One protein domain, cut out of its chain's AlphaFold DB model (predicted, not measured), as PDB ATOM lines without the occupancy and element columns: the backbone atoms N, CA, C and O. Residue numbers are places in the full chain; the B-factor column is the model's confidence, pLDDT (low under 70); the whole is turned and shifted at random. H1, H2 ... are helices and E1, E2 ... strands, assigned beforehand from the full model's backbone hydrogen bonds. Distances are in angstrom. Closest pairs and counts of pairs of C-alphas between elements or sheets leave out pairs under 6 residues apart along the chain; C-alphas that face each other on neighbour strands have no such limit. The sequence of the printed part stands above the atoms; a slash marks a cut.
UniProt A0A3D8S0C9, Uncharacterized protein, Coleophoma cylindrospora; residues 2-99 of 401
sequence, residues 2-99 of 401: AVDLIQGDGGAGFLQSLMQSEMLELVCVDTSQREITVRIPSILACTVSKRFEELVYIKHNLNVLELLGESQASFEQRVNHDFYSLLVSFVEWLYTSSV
ATOM      1  N   ALA A   2      -7.103  11.478  40.613       79.75
ATOM      2  CA  ALA A   2      -8.239  11.995  41.369       79.75
ATOM      3  C   ALA A   2      -8.057  11.841  42.886       79.75
ATOM      4  O   ALA A   2      -8.254  12.800  43.621       79.75
ATOM      5  N   VAL A   3      -7.633  10.657  43.347       79.94
ATOM      6  CA  VAL A   3      -7.358  10.411  44.772       79.94
ATOM      7  C   VAL A   3      -6.301  11.376  45.317       79.94
ATOM      8  O   VAL A   3      -6.522  11.972  46.366       79.94
ATOM      9  N   ASP A   4      -5.204  11.581  44.589       80.88
ATOM     10  CA  ASP A   4      -4.119  12.471  45.013       80.88
ATOM     11  C   ASP A   4      -4.572  13.941  45.023       80.88
ATOM     12  O   ASP A   4      -4.279  14.668  45.968       80.88
ATOM     13  N   LEU A   5      -5.362  14.363  44.027       81.75
ATOM     14  CA  LEU A   5      -5.948  15.711  43.957       81.75
ATOM     15  C   LEU A   5      -6.941  15.976  45.097       81.75
ATOM     16  O   LEU A   5      -6.975  17.072  45.648       81.75
ATOM     17  N   ILE A   6      -7.728  14.969  45.483       81.00
ATOM     18  CA  ILE A   6      -8.670  15.057  46.608       81.00
ATOM     19  C   ILE A   6      -7.929  15.083  47.955       81.00
ATOM     20  O   ILE A   6      -8.411  15.688  48.910       81.00
ATOM     21  N   GLN A   7      -6.771  14.427  48.055       81.00
ATOM     22  CA  GLN A   7      -5.968  14.396  49.281       81.00
ATOM     23  C   GLN A   7      -5.045  15.615  49.443       81.00
ATOM     24  O   GLN A   7      -4.548  15.848  50.544       81.00
ATOM     25  N   GLY A   8      -4.817  16.382  48.373       78.75
ATOM     26  CA  GLY A   8      -3.992  17.589  48.379       78.75
ATOM     27  C   GLY A   8      -4.684  18.840  48.933       78.75
ATOM     28  O   GLY A   8      -5.876  18.857  49.259       78.75
ATOM     29  N   ASP A   9      -3.920  19.932  49.006       65.75
ATOM     30  CA  ASP A   9      -4.428  21.244  49.411       65.75
ATOM     31  C   ASP A   9      -5.501  21.734  48.423       65.75
ATOM     32  O   ASP A   9      -5.242  21.922  47.238       65.75
ATOM     33  N   GLY A  10      -6.726  21.950  48.916       77.00
ATOM     34  CA  GLY A  10      -7.881  22.320  48.084       77.00
ATOM     35  C   GLY A  10      -8.756  21.145  47.629       77.00
ATOM     36  O   GLY A  10      -9.750  21.365  46.933       77.00
ATOM     37  N   GLY A  11      -8.465  19.921  48.077       81.31
ATOM     38  CA  GLY A  11      -9.168  18.709  47.653       81.31
ATOM     39  C   GLY A  11     -10.685  18.697  47.875       81.31
ATOM     40  O   GLY A  11     -11.413  18.119  47.071       81.31
ATOM     41  N   ALA A  12     -11.202  19.394  48.895       81.75
ATOM     42  CA  ALA A  12     -12.650  19.533  49.103       81.75
ATOM     43  C   ALA A  12     -13.334  20.339  47.981       81.75
ATOM     44  O   ALA A  12     -14.420  19.972  47.534       81.75
ATOM     45  N   GLY A  13     -12.681  21.404  47.504       85.00
ATOM     46  CA  GLY A  13     -13.164  22.191  46.368       85.00
ATOM     47  C   GLY A  13     -13.091  21.389  45.073       85.00
ATOM     48  O   GLY A  13     -14.062  21.341  44.325       85.00
ATOM     49  N   PHE A  14     -11.985  20.669  44.865       85.19
ATOM     50  CA  PHE A  14     -11.835  19.785  43.710       85.19
ATOM     51  C   PHE A  14     -12.892  18.672  43.684       85.19
ATOM     52  O   PHE A  14     -13.498  18.432  42.645       85.19
ATOM     53  N   LEU A  15     -13.167  18.025  44.822       86.69
ATOM     54  CA  LEU A  15     -14.200  16.991  44.922       86.69
ATOM     55  C   LEU A  15     -15.585  17.542  44.563       86.69
ATOM     56  O   LEU A  15     -16.330  16.898  43.827       86.69
ATOM     57  N   GLN A  16     -15.923  18.742  45.041       86.38
ATOM     58  CA  GLN A  16     -17.182  19.394  44.692       86.38
ATOM     59  C   GLN A  16     -17.273  19.676  43.187       86.38
ATOM     60  O   GLN A  16     -18.292  19.363  42.570       86.38
ATOM     61  N   SER A  17     -16.209  20.210  42.583       87.25
ATOM     62  CA  SER A  17     -16.154  20.445  41.137       87.25
ATOM     63  C   SER A  17     -16.210  19.143  40.334       87.25
ATOM     64  O   SER A  17     -16.852  19.101  39.291       87.25
ATOM     65  N   LEU A  18     -15.615  18.059  40.838       88.88
ATOM     66  CA  LEU A  18     -15.699  16.729  40.237       88.88
ATOM     67  C   LEU A  18     -17.128  16.191  40.214       88.88
ATOM     68  O   LEU A  18     -17.570  15.696  39.182       88.88
ATOM     69  N   MET A  19     -17.869  16.332  41.314       87.69
ATOM     70  CA  MET A  19     -19.273  15.909  41.391       87.69
ATOM     71  C   MET A  19     -20.199  16.719  40.473       87.69
ATOM     72  O   MET A  19     -21.266  16.238  40.100       87.69
ATOM     73  N   GLN A  20     -19.812  17.950  40.138       90.19
ATOM     74  CA  GLN A  20     -20.566  18.851  39.262       90.19
ATOM     75  C   GLN A  20     -20.070  18.824  37.809       90.19
ATOM     76  O   GLN A  20     -20.651  19.490  36.956       90.19
ATOM     77  N   SER A  21     -18.996  18.083  37.527       90.88
ATOM     78  CA  SER A  21     -18.366  18.063  36.213       90.88
ATOM     79  C   SER A  21     -19.266  17.397  35.184       90.88
ATOM     80  O   SER A  21     -19.761  16.288  35.385       90.88
ATOM     81  N   GLU A  22     -19.364  18.018  34.013       93.19
ATOM     82  CA  GLU A  22     -19.929  17.373  32.836       93.19
ATOM     83  C   GLU A  22     -19.065  16.184  32.403       93.19
ATOM     84  O   GLU A  22     -17.839  16.178  32.587       93.19
ATOM     85  N   MET A  23     -19.704  15.175  31.812       94.62
ATOM     86  CA  MET A  23     -19.026  13.990  31.298       94.62
ATOM     87  C   MET A  23     -18.601  14.224  29.851       94.62
ATOM     88  O   MET A  23     -19.427  14.531  28.998       94.62
ATOM     89  N   LEU A  24     -17.318  14.030  29.583       95.12
ATOM     90  CA  LEU A  24     -16.790  13.868  28.241       95.12
ATOM     91  C   LEU A  24     -17.094  12.450  27.759       95.12
ATOM     92  O   LEU A  24     -16.798  11.477  28.457       95.12
ATOM     93  N   GLU A  25     -17.669  12.333  26.569       96.44
ATOM     94  CA  GLU A  25     -17.949  11.067  25.904       96.44
ATOM     95  C   GLU A  25     -16.960  10.865  24.754       96.44
ATOM     96  O   GLU A  25     -16.922  11.644  23.804       96.44
ATOM     97  N   LEU A  26     -16.153   9.809  24.831       96.56
ATOM     98  CA  LEU A  26     -15.218   9.418  23.785       96.56
ATOM     99  C   LEU A  26     -15.706   8.138  23.111       96.56
ATOM    100  O   LEU A  26     -15.720   7.069  23.723       96.56
ATOM    101  N   VAL A  27     -16.088   8.252  21.844       96.00
ATOM    102  CA  VAL A  27     -16.507   7.124  21.012       96.00
ATOM    103  C   VAL A  27     -15.277   6.483  20.376       96.00
ATOM    104  O   VAL A  27     -14.501   7.132  19.668       96.00
ATOM    105  N   CYS A  28     -15.107   5.193  20.634       94.94
ATOM    106  CA  CYS A  28     -14.037   4.361  20.099       94.94
ATOM    107  C   CYS A  28     -14.570   2.964  19.782       94.94
ATOM    108  O   CYS A  28     -15.740   2.661  20.005       94.94
ATOM    109  N   VAL A  29     -13.718   2.119  19.221       93.69
ATOM    110  CA  VAL A  29     -14.043   0.738  18.877       93.69
ATOM    111  C   VAL A  29     -13.232  -0.204  19.766       93.69
ATOM    112  O   VAL A  29     -12.091   0.101  20.100       93.69
ATOM    113  N   ASP A  30     -13.796  -1.333  20.182       90.31
ATOM    114  CA  ASP A  30     -13.053  -2.356  20.927       90.31
ATOM    115  C   ASP A  30     -12.400  -3.413  20.021       90.31
ATOM    116  O   ASP A  30     -12.611  -3.476  18.808       90.31
ATOM    117  N   THR A  31     -11.662  -4.334  20.643       85.25
ATOM    118  CA  THR A  31     -11.081  -5.510  19.968       85.25
ATOM    119  C   THR A  31     -12.100  -6.366  19.201       85.25
ATOM    120  O   THR A  31     -11.730  -7.064  18.256       85.25
ATOM    121  N   SER A  32     -13.384  -6.315  19.572       89.06
ATOM    122  CA  SER A  32     -14.486  -7.020  18.907       89.06
ATOM    123  C   SER A  32     -15.141  -6.202  17.789       89.06
ATOM    124  O   SER A  32     -16.169  -6.625  17.253       89.06
ATOM    125  N   GLN A  33     -14.554  -5.062  17.418       89.25
ATOM    126  CA  GLN A  33     -15.067  -4.122  16.425       89.25
ATOM    127  C   GLN A  33     -16.439  -3.533  16.789       89.25
ATOM    128  O   GLN A  33     -17.238  -3.191  15.915       89.25
ATOM    129  N   ARG A  34     -16.737  -3.431  18.088       92.44
ATOM    130  CA  ARG A  34     -17.957  -2.809  18.605       92.44
ATOM    131  C   ARG A  34     -17.678  -1.375  18.997       92.44
ATOM    132  O   ARG A  34     -16.668  -1.090  19.630       92.44
ATOM    133  N   GLU A  35     -18.604  -0.495  18.651       95.06
ATOM    134  CA  GLU A  35     -18.576   0.884  19.118       95.06
ATOM    135  C   GLU A  35     -18.821   0.926  20.633       95.06
ATOM    136  O   GLU A  35     -19.783   0.339  21.138       95.06
ATOM    137  N   ILE A  36     -17.926   1.599  21.351       95.38
ATOM    138  CA  ILE A  36     -17.971   1.818  22.792       95.38
ATOM    139  C   ILE A  36     -17.811   3.310  23.067       95.38
ATOM    140  O   ILE A  36     -16.885   3.960  22.580       95.38
ATOM    141  N   THR A  37     -18.677   3.827  23.932       96.12
ATOM    142  CA  THR A  37     -18.557   5.177  24.481       96.12
ATOM    143  C   THR A  37     -17.919   5.113  25.861       96.12
ATOM    144  O   THR A  37     -18.516   4.603  26.811       96.12
ATOM    145  N   VAL A  38     -16.709   5.652  25.986       95.44
ATOM    146  CA  VAL A  38     -16.022   5.822  27.269       95.44
ATOM    147  C   VAL A  38     -16.371   7.190  27.833       95.44
ATOM    148  O   VAL A  38     -16.257   8.198  27.142       95.44
ATOM    149  N   ARG A  39     -16.799   7.228  29.095       94.94
ATOM    150  CA  ARG A  39     -17.206   8.462  29.771       94.94
ATOM    151  C   ARG A  39     -16.191   8.853  30.831       94.94
ATOM    152  O   ARG A  39     -15.883   8.047  31.705       94.94
ATOM    153  N   ILE A  40     -15.703  10.087  30.769       94.75
ATOM    154  CA  ILE A  40     -14.686  10.622  31.681       94.75
ATOM    155  C   ILE A  40     -15.171  11.985  32.190       94.75
ATOM    156  O   ILE A  40     -15.587  12.802  31.371       94.75
ATOM    157  N   PRO A  41     -15.136  12.286  33.499       94.81
ATOM    158  CA  PRO A  41     -15.424  13.632  33.982       94.81
ATOM    159  C   PRO A  41     -14.471  14.637  33.335       94.81
ATOM    160  O   PRO A  41     -13.251  14.493  33.439       94.81
ATOM    161  N   SER A  42     -15.033  15.648  32.672       93.50
ATOM    162  CA  SER A  42     -14.271  16.629  31.894       93.50
ATOM    163  C   SER A  42     -13.211  17.311  32.753       93.50
ATOM    164  O   SER A  42     -12.076  17.442  32.316       93.50
ATOM    165  N   ILE A  43     -13.534  17.645  34.009       92.00
ATOM    166  CA  ILE A  43     -12.562  18.257  34.916       92.00
ATOM    167  C   ILE A  43     -11.330  17.372  35.132       92.00
ATOM    168  O   ILE A  43     -10.222  17.879  35.067       92.00
ATOM    169  N   LEU A  44     -11.489  16.052  35.302       91.94
ATOM    170  CA  LEU A  44     -10.350  15.147  35.500       91.94
ATOM    171  C   LEU A  44      -9.477  15.055  34.256       91.94
ATOM    172  O   LEU A  44      -8.254  15.060  34.368       91.94
ATOM    173  N   ALA A  45     -10.108  14.945  33.087       92.50
ATOM    174  CA  ALA A  45      -9.396  14.874  31.821       92.50
ATOM    175  C   ALA A  45      -8.633  16.181  31.552       92.50
ATOM    176  O   ALA A  45      -7.435  16.133  31.291       92.50
ATOM    177  N   CYS A  46      -9.296  17.333  31.687       92.50
ATOM    178  CA  CYS A  46      -8.708  18.647  31.436       92.50
ATOM    179  C   CYS A  46      -7.620  19.020  32.444       92.50
ATOM    180  O   CYS A  46      -6.659  19.663  32.049       92.50
ATOM    181  N   THR A  47      -7.730  18.604  33.715       90.06
ATOM    182  CA  THR A  47      -6.664  18.852  34.698       90.06
ATOM    183  C   THR A  47      -5.350  18.238  34.231       90.06
ATOM    184  O   THR A  47      -4.328  18.888  34.287       90.06
ATOM    185  N   VAL A  48      -5.348  17.009  33.715       91.25
ATOM    186  CA  VAL A  48      -4.075  16.342  33.389       91.25
ATOM    187  C   VAL A  48      -3.637  16.477  31.934       91.25
ATOM    188  O   VAL A  48      -2.550  16.011  31.601       91.25
ATOM    189  N   SER A  49      -4.492  16.983  31.045       93.69
ATOM    190  CA  SER A  49      -4.291  16.920  29.596       93.69
ATOM    191  C   SER A  49      -4.755  18.200  28.923       93.69
ATOM    192  O   SER A  49      -5.953  18.472  28.795       93.69
ATOM    193  N   LYS A  50      -3.781  18.922  28.367       91.75
ATOM    194  CA  LYS A  50      -4.040  20.114  27.558       91.75
ATOM    195  C   LYS A  50      -4.835  19.785  26.292       91.75
ATOM    196  O   LYS A  50      -5.666  20.571  25.853       91.75
ATOM    197  N   ARG A  51      -4.640  18.587  25.723       92.19
ATOM    198  CA  ARG A  51      -5.407  18.144  24.551       92.19
ATOM    199  C   ARG A  51      -6.901  18.042  24.855       92.19
ATOM    200  O   ARG A  51      -7.712  18.459  24.032       92.19
ATOM    201  N   PHE A  52      -7.269  17.494  26.014       93.94
ATOM    202  CA  PHE A  52      -8.667  17.460  26.435       93.94
ATOM    203  C   PHE A  52      -9.193  18.860  26.749       93.94
ATOM    204  O   PHE A  52     -10.286  19.179  26.296       93.94
ATOM    205  N   GLU A  53      -8.415  19.711  27.424       91.81
ATOM    206  CA  GLU A  53      -8.784  21.111  27.691       91.81
ATOM    207  C   GLU A  53      -9.152  21.873  26.401       91.81
ATOM    208  O   GLU A  53     -10.224  22.473  26.313       91.81
ATOM    209  N   GLU A  54      -8.311  21.773  25.367       92.06
ATOM    210  CA  GLU A  54      -8.527  22.407  24.061       92.06
ATOM    211  C   GLU A  54      -9.786  21.885  23.345       92.06
ATOM    212  O   GLU A  54     -10.517  22.654  22.718       92.06
ATOM    213  N   LEU A  55     -10.046  20.576  23.416       91.56
ATOM    214  CA  LEU A  55     -11.161  19.939  22.708       91.56
ATOM    215  C   LEU A  55     -12.502  20.124  23.425       91.56
ATOM    216  O   LEU A  55     -13.516  20.368  22.768       91.56
ATOM    217  N   VAL A  56     -12.507  20.036  24.756       90.31
ATOM    218  CA  VAL A  56     -13.703  20.177  25.601       90.31
ATOM    219  C   VAL A  56     -14.300  21.573  25.473       90.31
ATOM    220  O   VAL A  56     -15.520  21.706  25.454       90.31
ATOM    221  N   TYR A  57     -13.462  22.600  25.286       85.81
ATOM    222  CA  TYR A  57     -13.925  23.961  25.000       85.81
ATOM    223  C   TYR A  57     -14.841  24.031  23.763       85.81
ATOM    224  O   TYR A  57     -15.712  24.895  23.672       85.81
ATOM    225  N   ILE A  58     -14.652  23.120  22.806       88.12
ATOM    226  CA  ILE A  58     -15.428  23.054  21.567       88.12
ATOM    227  C   ILE A  58     -16.618  22.104  21.731       88.12
ATOM    228  O   ILE A  58     -17.731  22.437  21.315       88.12
ATOM    229  N   LYS A  59     -16.390  20.903  22.280       90.75
ATOM    230  CA  LYS A  59     -17.430  19.882  22.462       90.75
ATOM    231  C   LYS A  59     -17.043  18.793  23.463       90.75
ATOM    232  O   LYS A  59     -15.884  18.408  23.572       90.75
ATOM    233  N   HIS A  60     -18.061  18.188  24.074       90.19
ATOM    234  CA  HIS A  60     -17.899  17.085  25.028       90.19
ATOM    235  C   HIS A  60     -18.010  15.683  24.407       90.19
ATOM    236  O   HIS A  60     -17.644  14.712  25.058       90.19
ATOM    237  N   ASN A  61     -18.466  15.562  23.154       94.31
ATOM    238  CA  ASN A  61     -18.591  14.279  22.452       94.31
ATOM    239  C   ASN A  61     -17.512  14.171  21.376       94.31
ATOM    240  O   ASN A  61     -17.619  14.814  20.327       94.31
ATOM    241  N   LEU A  62     -16.482  13.373  21.635       94.69
ATOM    242  CA  LEU A  62     -15.300  13.211  20.793       94.69
ATOM    243  C   LEU A  62     -15.251  11.812  20.181       94.69
ATOM    244  O   LEU A  62     -15.734  10.843  20.762       94.69
ATOM    245  N   ASN A  63     -14.610  11.691  19.027       94.44
ATOM    246  CA  ASN A  63     -14.136  10.411  18.506       94.44
ATOM    247  C   ASN A  63     -12.597  10.346  18.528       94.44
ATOM    248  O   ASN A  63     -11.912  11.341  18.775       94.44
ATOM    249  N   VAL A  64     -12.042   9.164  18.250       93.94
ATOM    250  CA  VAL A  64     -10.582   8.945  18.250       93.94
ATOM    251  C   VAL A  64      -9.848   9.838  17.245       93.94
ATOM    252  O   VAL A  64      -8.770  10.339  17.558       93.94
ATOM    253  N   LEU A  65     -10.446  10.091  16.073       92.94
ATOM    254  CA  LEU A  65      -9.856  10.955  15.045       92.94
ATOM    255  C   LEU A  65      -9.680  12.388  15.543       92.94
ATOM    256  O   LEU A  65      -8.652  13.007  15.295       92.94
ATOM    257  N   GLU A  66     -10.653  12.910  16.273       93.12
ATOM    258  CA  GLU A  66     -10.584  14.256  16.837       93.12
ATOM    259  C   GLU A  66      -9.596  14.327  17.996       93.12
ATOM    260  O   GLU A  66      -8.845  15.295  18.109       93.12
ATOM    261  N   LEU A  67      -9.550  13.287  18.832       93.44
ATOM    262  CA  LEU A  67      -8.631  13.233  19.960       93.44
ATOM    263  C   LEU A  67      -7.170  13.161  19.500       93.44
ATOM    264  O   LEU A  67      -6.358  13.980  19.932       93.44
ATOM    265  N   LEU A  68      -6.850  12.212  18.616       89.88
ATOM    266  CA  LEU A  68      -5.477  11.893  18.211       89.88
ATOM    267  C   LEU A  68      -5.023  12.610  16.932       89.88
ATOM    268  O   LEU A  68      -3.829  12.654  16.654       89.88
ATOM    269  N   GLY A  69      -5.951  13.139  16.132       88.56
ATOM    270  CA  GLY A  69      -5.658  13.659  14.791       88.56
ATOM    271  C   GLY A  69      -5.500  12.571  13.719       88.56
ATOM    272  O   GLY A  69      -5.236  12.891  12.563       88.56
ATOM    273  N   GLU A  70      -5.679  11.293  14.068       87.75
ATOM    274  CA  GLU A  70      -5.649  10.155  13.143       87.75
ATOM    275  C   GLU A  70      -6.719   9.107  13.486       87.75
ATOM    276  O   GLU A  70      -7.215   9.047  14.610       87.75
ATOM    277  N   SER A  71      -7.091   8.263  12.519       92.00
ATOM    278  CA  SER A  71      -8.086   7.213  12.758       92.00
ATOM    279  C   SER A  71      -7.574   6.166  13.753       92.00
ATOM    280  O   SER A  71      -6.380   5.869  13.800       92.00
ATOM    281  N   GLN A  72      -8.492   5.538  14.495       93.19
ATOM    282  CA  GLN A  72      -8.143   4.475  15.440       93.19
ATOM    283  C   GLN A  72      -7.353   3.343  14.764       93.19
ATOM    284  O   GLN A  72      -6.297   2.964  15.251       93.19
ATOM    285  N   ALA A  73      -7.802   2.869  13.599       90.25
ATOM    286  CA  ALA A  73      -7.109   1.810  12.864       90.25
ATOM    287  C   ALA A  73      -5.678   2.206  12.449       90.25
ATOM    288  O   ALA A  73      -4.773   1.378  12.527       90.25
ATOM    289  N   SER A  74      -5.462   3.466  12.043       86.88
ATOM    290  CA  SER A  74      -4.121   3.990  11.729       86.88
ATOM    291  C   SER A  74      -3.227   3.975  12.964       86.88
ATOM    292  O   SER A  74      -2.105   3.466  12.911       86.88
ATOM    293  N   PHE A  75      -3.749   4.473  14.087       87.12
ATOM    294  CA  PHE A  75      -3.031   4.496  15.353       87.12
ATOM    295  C   PHE A  75      -2.649   3.077  15.792       87.12
ATOM    296  O   PHE A  75      -1.474   2.800  16.021       87.12
ATOM    297  N   GLU A  76      -3.612   2.156  15.839       89.00
ATOM    298  CA  GLU A  76      -3.409   0.775  16.290       89.00
ATOM    299  C   GLU A  76      -2.452   0.003  15.385       89.00
ATOM    300  O   GLU A  76      -1.590  -0.721  15.881       89.00
ATOM    301  N   GLN A  77      -2.546   0.189  14.066       84.69
ATOM    302  CA  GLN A  77      -1.596  -0.397  13.121       84.69
ATOM    303  C   GLN A  77      -0.174   0.125  13.360       84.69
ATOM    304  O   GLN A  77       0.796  -0.619  13.218       84.69
ATOM    305  N   ARG A  78      -0.044   1.402  13.722       81.19
ATOM    306  CA  ARG A  78       1.239   2.069  13.948       81.19
ATOM    307  C   ARG A  78       1.890   1.642  15.265       81.19
ATOM    308  O   ARG A  78       3.091   1.387  15.283       81.19
ATOM    309  N   VAL A  79       1.124   1.547  16.353       79.62
ATOM    310  CA  VAL A  79       1.650   1.198  17.688       79.62
ATOM    311  C   VAL A  79       1.536  -0.290  18.029       79.62
ATOM    312  O   VAL A  79       2.059  -0.725  19.054       79.62
ATOM    313  N   ASN A  80       0.866  -1.071  17.176       83.12
ATOM    314  CA  ASN A  80       0.582  -2.496  17.355       83.12
ATOM    315  C   ASN A  80      -0.083  -2.820  18.708       83.12
ATOM    316  O   ASN A  80       0.260  -3.793  19.380       83.12
ATOM    317  N   HIS A  81      -1.021  -1.973  19.126       85.62
ATOM    318  CA  HIS A  81      -1.777  -2.111  20.367       85.62
ATOM    319  C   HIS A  81      -3.185  -1.545  20.189       85.62
ATOM    320  O   HIS A  81      -3.352  -0.516  19.543       85.62
ATOM    321  N   ASP A  82      -4.166  -2.208  20.800       90.38
ATOM    322  CA  ASP A  82      -5.573  -1.794  20.834       90.38
ATOM    323  C   ASP A  82      -5.748  -0.473  21.600       90.38
ATOM    324  O   ASP A  82      -5.314  -0.345  22.752       90.38
ATOM    325  N   PHE A  83      -6.388   0.508  20.962       92.75
ATOM    326  CA  PHE A  83      -6.565   1.845  21.520       92.75
ATOM    327  C   PHE A  83      -7.453   1.818  22.762       92.75
ATOM    328  O   PHE A  83      -7.130   2.465  23.759       92.75
ATOM    329  N   TYR A  84      -8.539   1.041  22.737       93.31
ATOM    330  CA  TYR A  84      -9.473   0.952  23.857       93.31
ATOM    331  C   TYR A  84      -8.780   0.486  25.146       93.31
ATOM    332  O   TYR A  84      -8.935   1.098  26.201       93.31
ATOM    333  N   SER A  85      -7.928  -0.534  25.064       91.50
ATOM    334  CA  SER A  85      -7.152  -1.050  26.199       91.50
ATOM    335  C   SER A  85      -6.177  -0.013  26.774       91.50
ATOM    336  O   SER A  85      -5.970   0.061  27.992       91.50
ATOM    337  N   LEU A  86      -5.575   0.808  25.909       92.81
ATOM    338  CA  LEU A  86      -4.699   1.909  26.321       92.81
ATOM    339  C   LEU A  86      -5.497   3.046  26.968       92.81
ATOM    340  O   LEU A  86      -5.071   3.603  27.977       92.81
ATOM    341  N   LEU A  87      -6.680   3.348  26.435       94.12
ATOM    342  CA  LEU A  87      -7.591   4.336  26.998       94.12
ATOM    343  C   LEU A  87      -8.093   3.907  28.381       94.12
ATOM    344  O   LEU A  87      -8.058   4.707  29.310       94.12
ATOM    345  N   VAL A  88      -8.489   2.644  28.557       92.12
ATOM    346  CA  VAL A  88      -8.873   2.093  29.869       92.12
ATOM    347  C   VAL A  88      -7.723   2.220  30.866       92.12
ATOM    348  O   VAL A  88      -7.940   2.644  31.996       92.12
ATOM    349  N   SER A  89      -6.494   1.933  30.434       93.12
ATOM    350  CA  SER A  89      -5.288   2.097  31.256       93.12
ATOM    351  C   SER A  89      -5.066   3.552  31.691       93.12
ATOM    352  O   SER A  89      -4.722   3.815  32.844       93.12
ATOM    353  N   PHE A  90      -5.271   4.504  30.778       93.81
ATOM    354  CA  PHE A  90      -5.203   5.932  31.079       93.81
ATOM    355  C   PHE A  90      -6.307   6.355  32.060       93.81
ATOM    356  O   PHE A  90      -6.024   7.032  33.047       93.81
ATOM    357  N   VAL A  91      -7.546   5.904  31.849       93.25
ATOM    358  CA  VAL A  91      -8.682   6.196  32.738       93.25
ATOM    359  C   VAL A  91      -8.471   5.595  34.128       93.25
ATOM    360  O   VAL A  91      -8.683   6.271  35.130       93.25
ATOM    361  N   GLU A  92      -7.991   4.358  34.230       92.00
ATOM    362  CA  GLU A  92      -7.649   3.750  35.518       92.00
ATOM    363  C   GLU A  92      -6.606   4.593  36.265       92.00
ATOM    364  O   GLU A  92      -6.760   4.864  37.461       92.00
ATOM    365  N   TRP A  93      -5.581   5.075  35.558       93.56
ATOM    366  CA  TRP A  93      -4.581   5.969  36.131       93.56
ATOM    367  C   TRP A  93      -5.180   7.319  36.568       93.56
ATOM    368  O   TRP A  93      -4.863   7.792  37.668       93.56
ATOM    369  N   LEU A  94      -6.099   7.907  35.788       92.19
ATOM    370  CA  LEU A  94      -6.810   9.135  36.171       92.19
ATOM    371  C   LEU A  94      -7.453   8.985  37.545       92.19
ATOM    372  O   LEU A  94      -7.297   9.859  38.393       92.19
ATOM    373  N   TYR A  95      -8.096   7.859  37.836       88.62
ATOM    374  CA  TYR A  95      -8.726   7.660  39.139       88.62
ATOM    375  C   TYR A  95      -7.724   7.269  40.227       88.62
ATOM    376  O   TYR A  95      -7.726   7.857  41.306       88.62
ATOM    377  N   THR A  96      -6.812   6.343  39.942       88.25
ATOM    378  CA  THR A  96      -6.046   5.642  40.988       88.25
ATOM    379  C   THR A  96      -4.607   6.120  41.174       88.25
ATOM    380  O   THR A  96      -3.993   5.782  42.178       88.25
ATOM    381  N   SER A  97      -4.048   6.849  40.200       85.38
ATOM    382  CA  SER A  97      -2.601   7.138  40.074       85.38
ATOM    383  C   SER A  97      -1.731   5.888  39.923       85.38
ATOM    384  O   SER A  97      -0.507   5.984  39.819       85.38
ATOM    385  N   SER A  98      -2.341   4.703  39.877       84.38
ATOM    386  CA  SER A  98      -1.642   3.455  39.650       84.38
ATOM    387  C   SER A  98      -1.417   3.300  38.159       84.38
ATOM    388  O   SER A  98      -2.357   3.231  37.372       84.38
ATOM    389  N   VAL A  99      -0.155   3.210  37.765       82.12
ATOM    390  CA  VAL A  99       0.185   2.788  36.409       82.12
ATOM    391  C   VAL A  99      -0.092   1.287  36.287       82.12
ATOM    392  O   VAL A  99       0.285   0.526  37.189       82.12
TER     393      VAL A  99
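This is residues 2 to 99 of the 401 residues of an uncharacterized protein of Coleophoma cylindrospora (UniProt A0A3D8S0C9). A slab of three strands, mostly the long hairpin E1 E2 with the short E3 beside E1, has helices over one face and the other face bare. H7, the longest helix, runs along the strands over that face, H3 is on the same face, close to H7 near Leu 44 and Leu 94, H4 and H5 only graze the sheet and stay apart from H7, the corner made by H1 and H2 extends beyond one end of the sheet, and H6 is at the other end. The printed part has 98 residues with seven named helices and three named strands, in the order H1 H2 E1 E2 H3 H4 E3 H5 H6 H7; the class is mixed, helices and strands. The sheet, order E2 E1 E3, is mixed. The whole is compact, with a radius of gyration of the C-alphas of 14.3 A and spans of 42 by 30 by 21 A.

E1, residues 23 to 29, and E2, residues 35 to 41, form an antiparallel hairpin at 154 degrees, with N 26 and O 38 within hydrogen-bond range at 2.8 A. E3, residues 61 to 63, is parallel to E1 at 25 degrees, with N 27 and O 62 at 2.8 A. H3, residues 42 to 48, and H7, residues 83 to 96, are on one face of the sheet, making two layers, helices over strands. H7 runs along the strands at a height over the sheet of 10.2 A, at 21 degrees to E2 on the local plane. H4, residues 50 to 56, and H5, residues 64 to 68, only graze the sheet. H3 and H4 form a helical hairpin, a shallow tilt of 15 degrees, opposite ways; their closest C-alphas, of Cys 46 and Glu 53, are 4.5 A apart. H4 and H5 only just touch, with 3 pairs of C-alphas within 8 A, the closest Arg 51 and Leu 67, 7.5 A. H1, residues 2 to 7, touches residues 94 to 96 of H7, closest C-alphas Ala 2 and Tyr 95, 4.9 A. H2, residues 11 to 20, touches H1 only at the corner, closest C-alphas Leu 5 and Gly 11, 5.7 A. H6, residues 72 to 79, only just touches H7, with 3 pairs within 8 A, through residue 83 of H7 alone; the closest C-alphas, Glu 76 and Phe 83, are 6.2 A apart. Every O i to N i+4 pair is within hydrogen-bond range in H1, H2, H4, H5, H6 and H7, and 2 of 3 in H3.

H1 begins at C-alpha 2 (-8.239, 11.995, 41.369). H2 is 14.2 A long, E1 18.8 A and E2 19.8 A, from C-alpha 35 (-18.576, 0.884, 19.118). H7, 19.8 A, ends at C-alpha 96 (-6.046, 5.642, 40.988).

The C-alphas farthest apart, of Asp 9 and Gln 33, are 42.9 A apart. The printed part has no cut, and the links between its named elements are tight. Mean pLDDT of the printed part is 89.5; residue 9 is under 70.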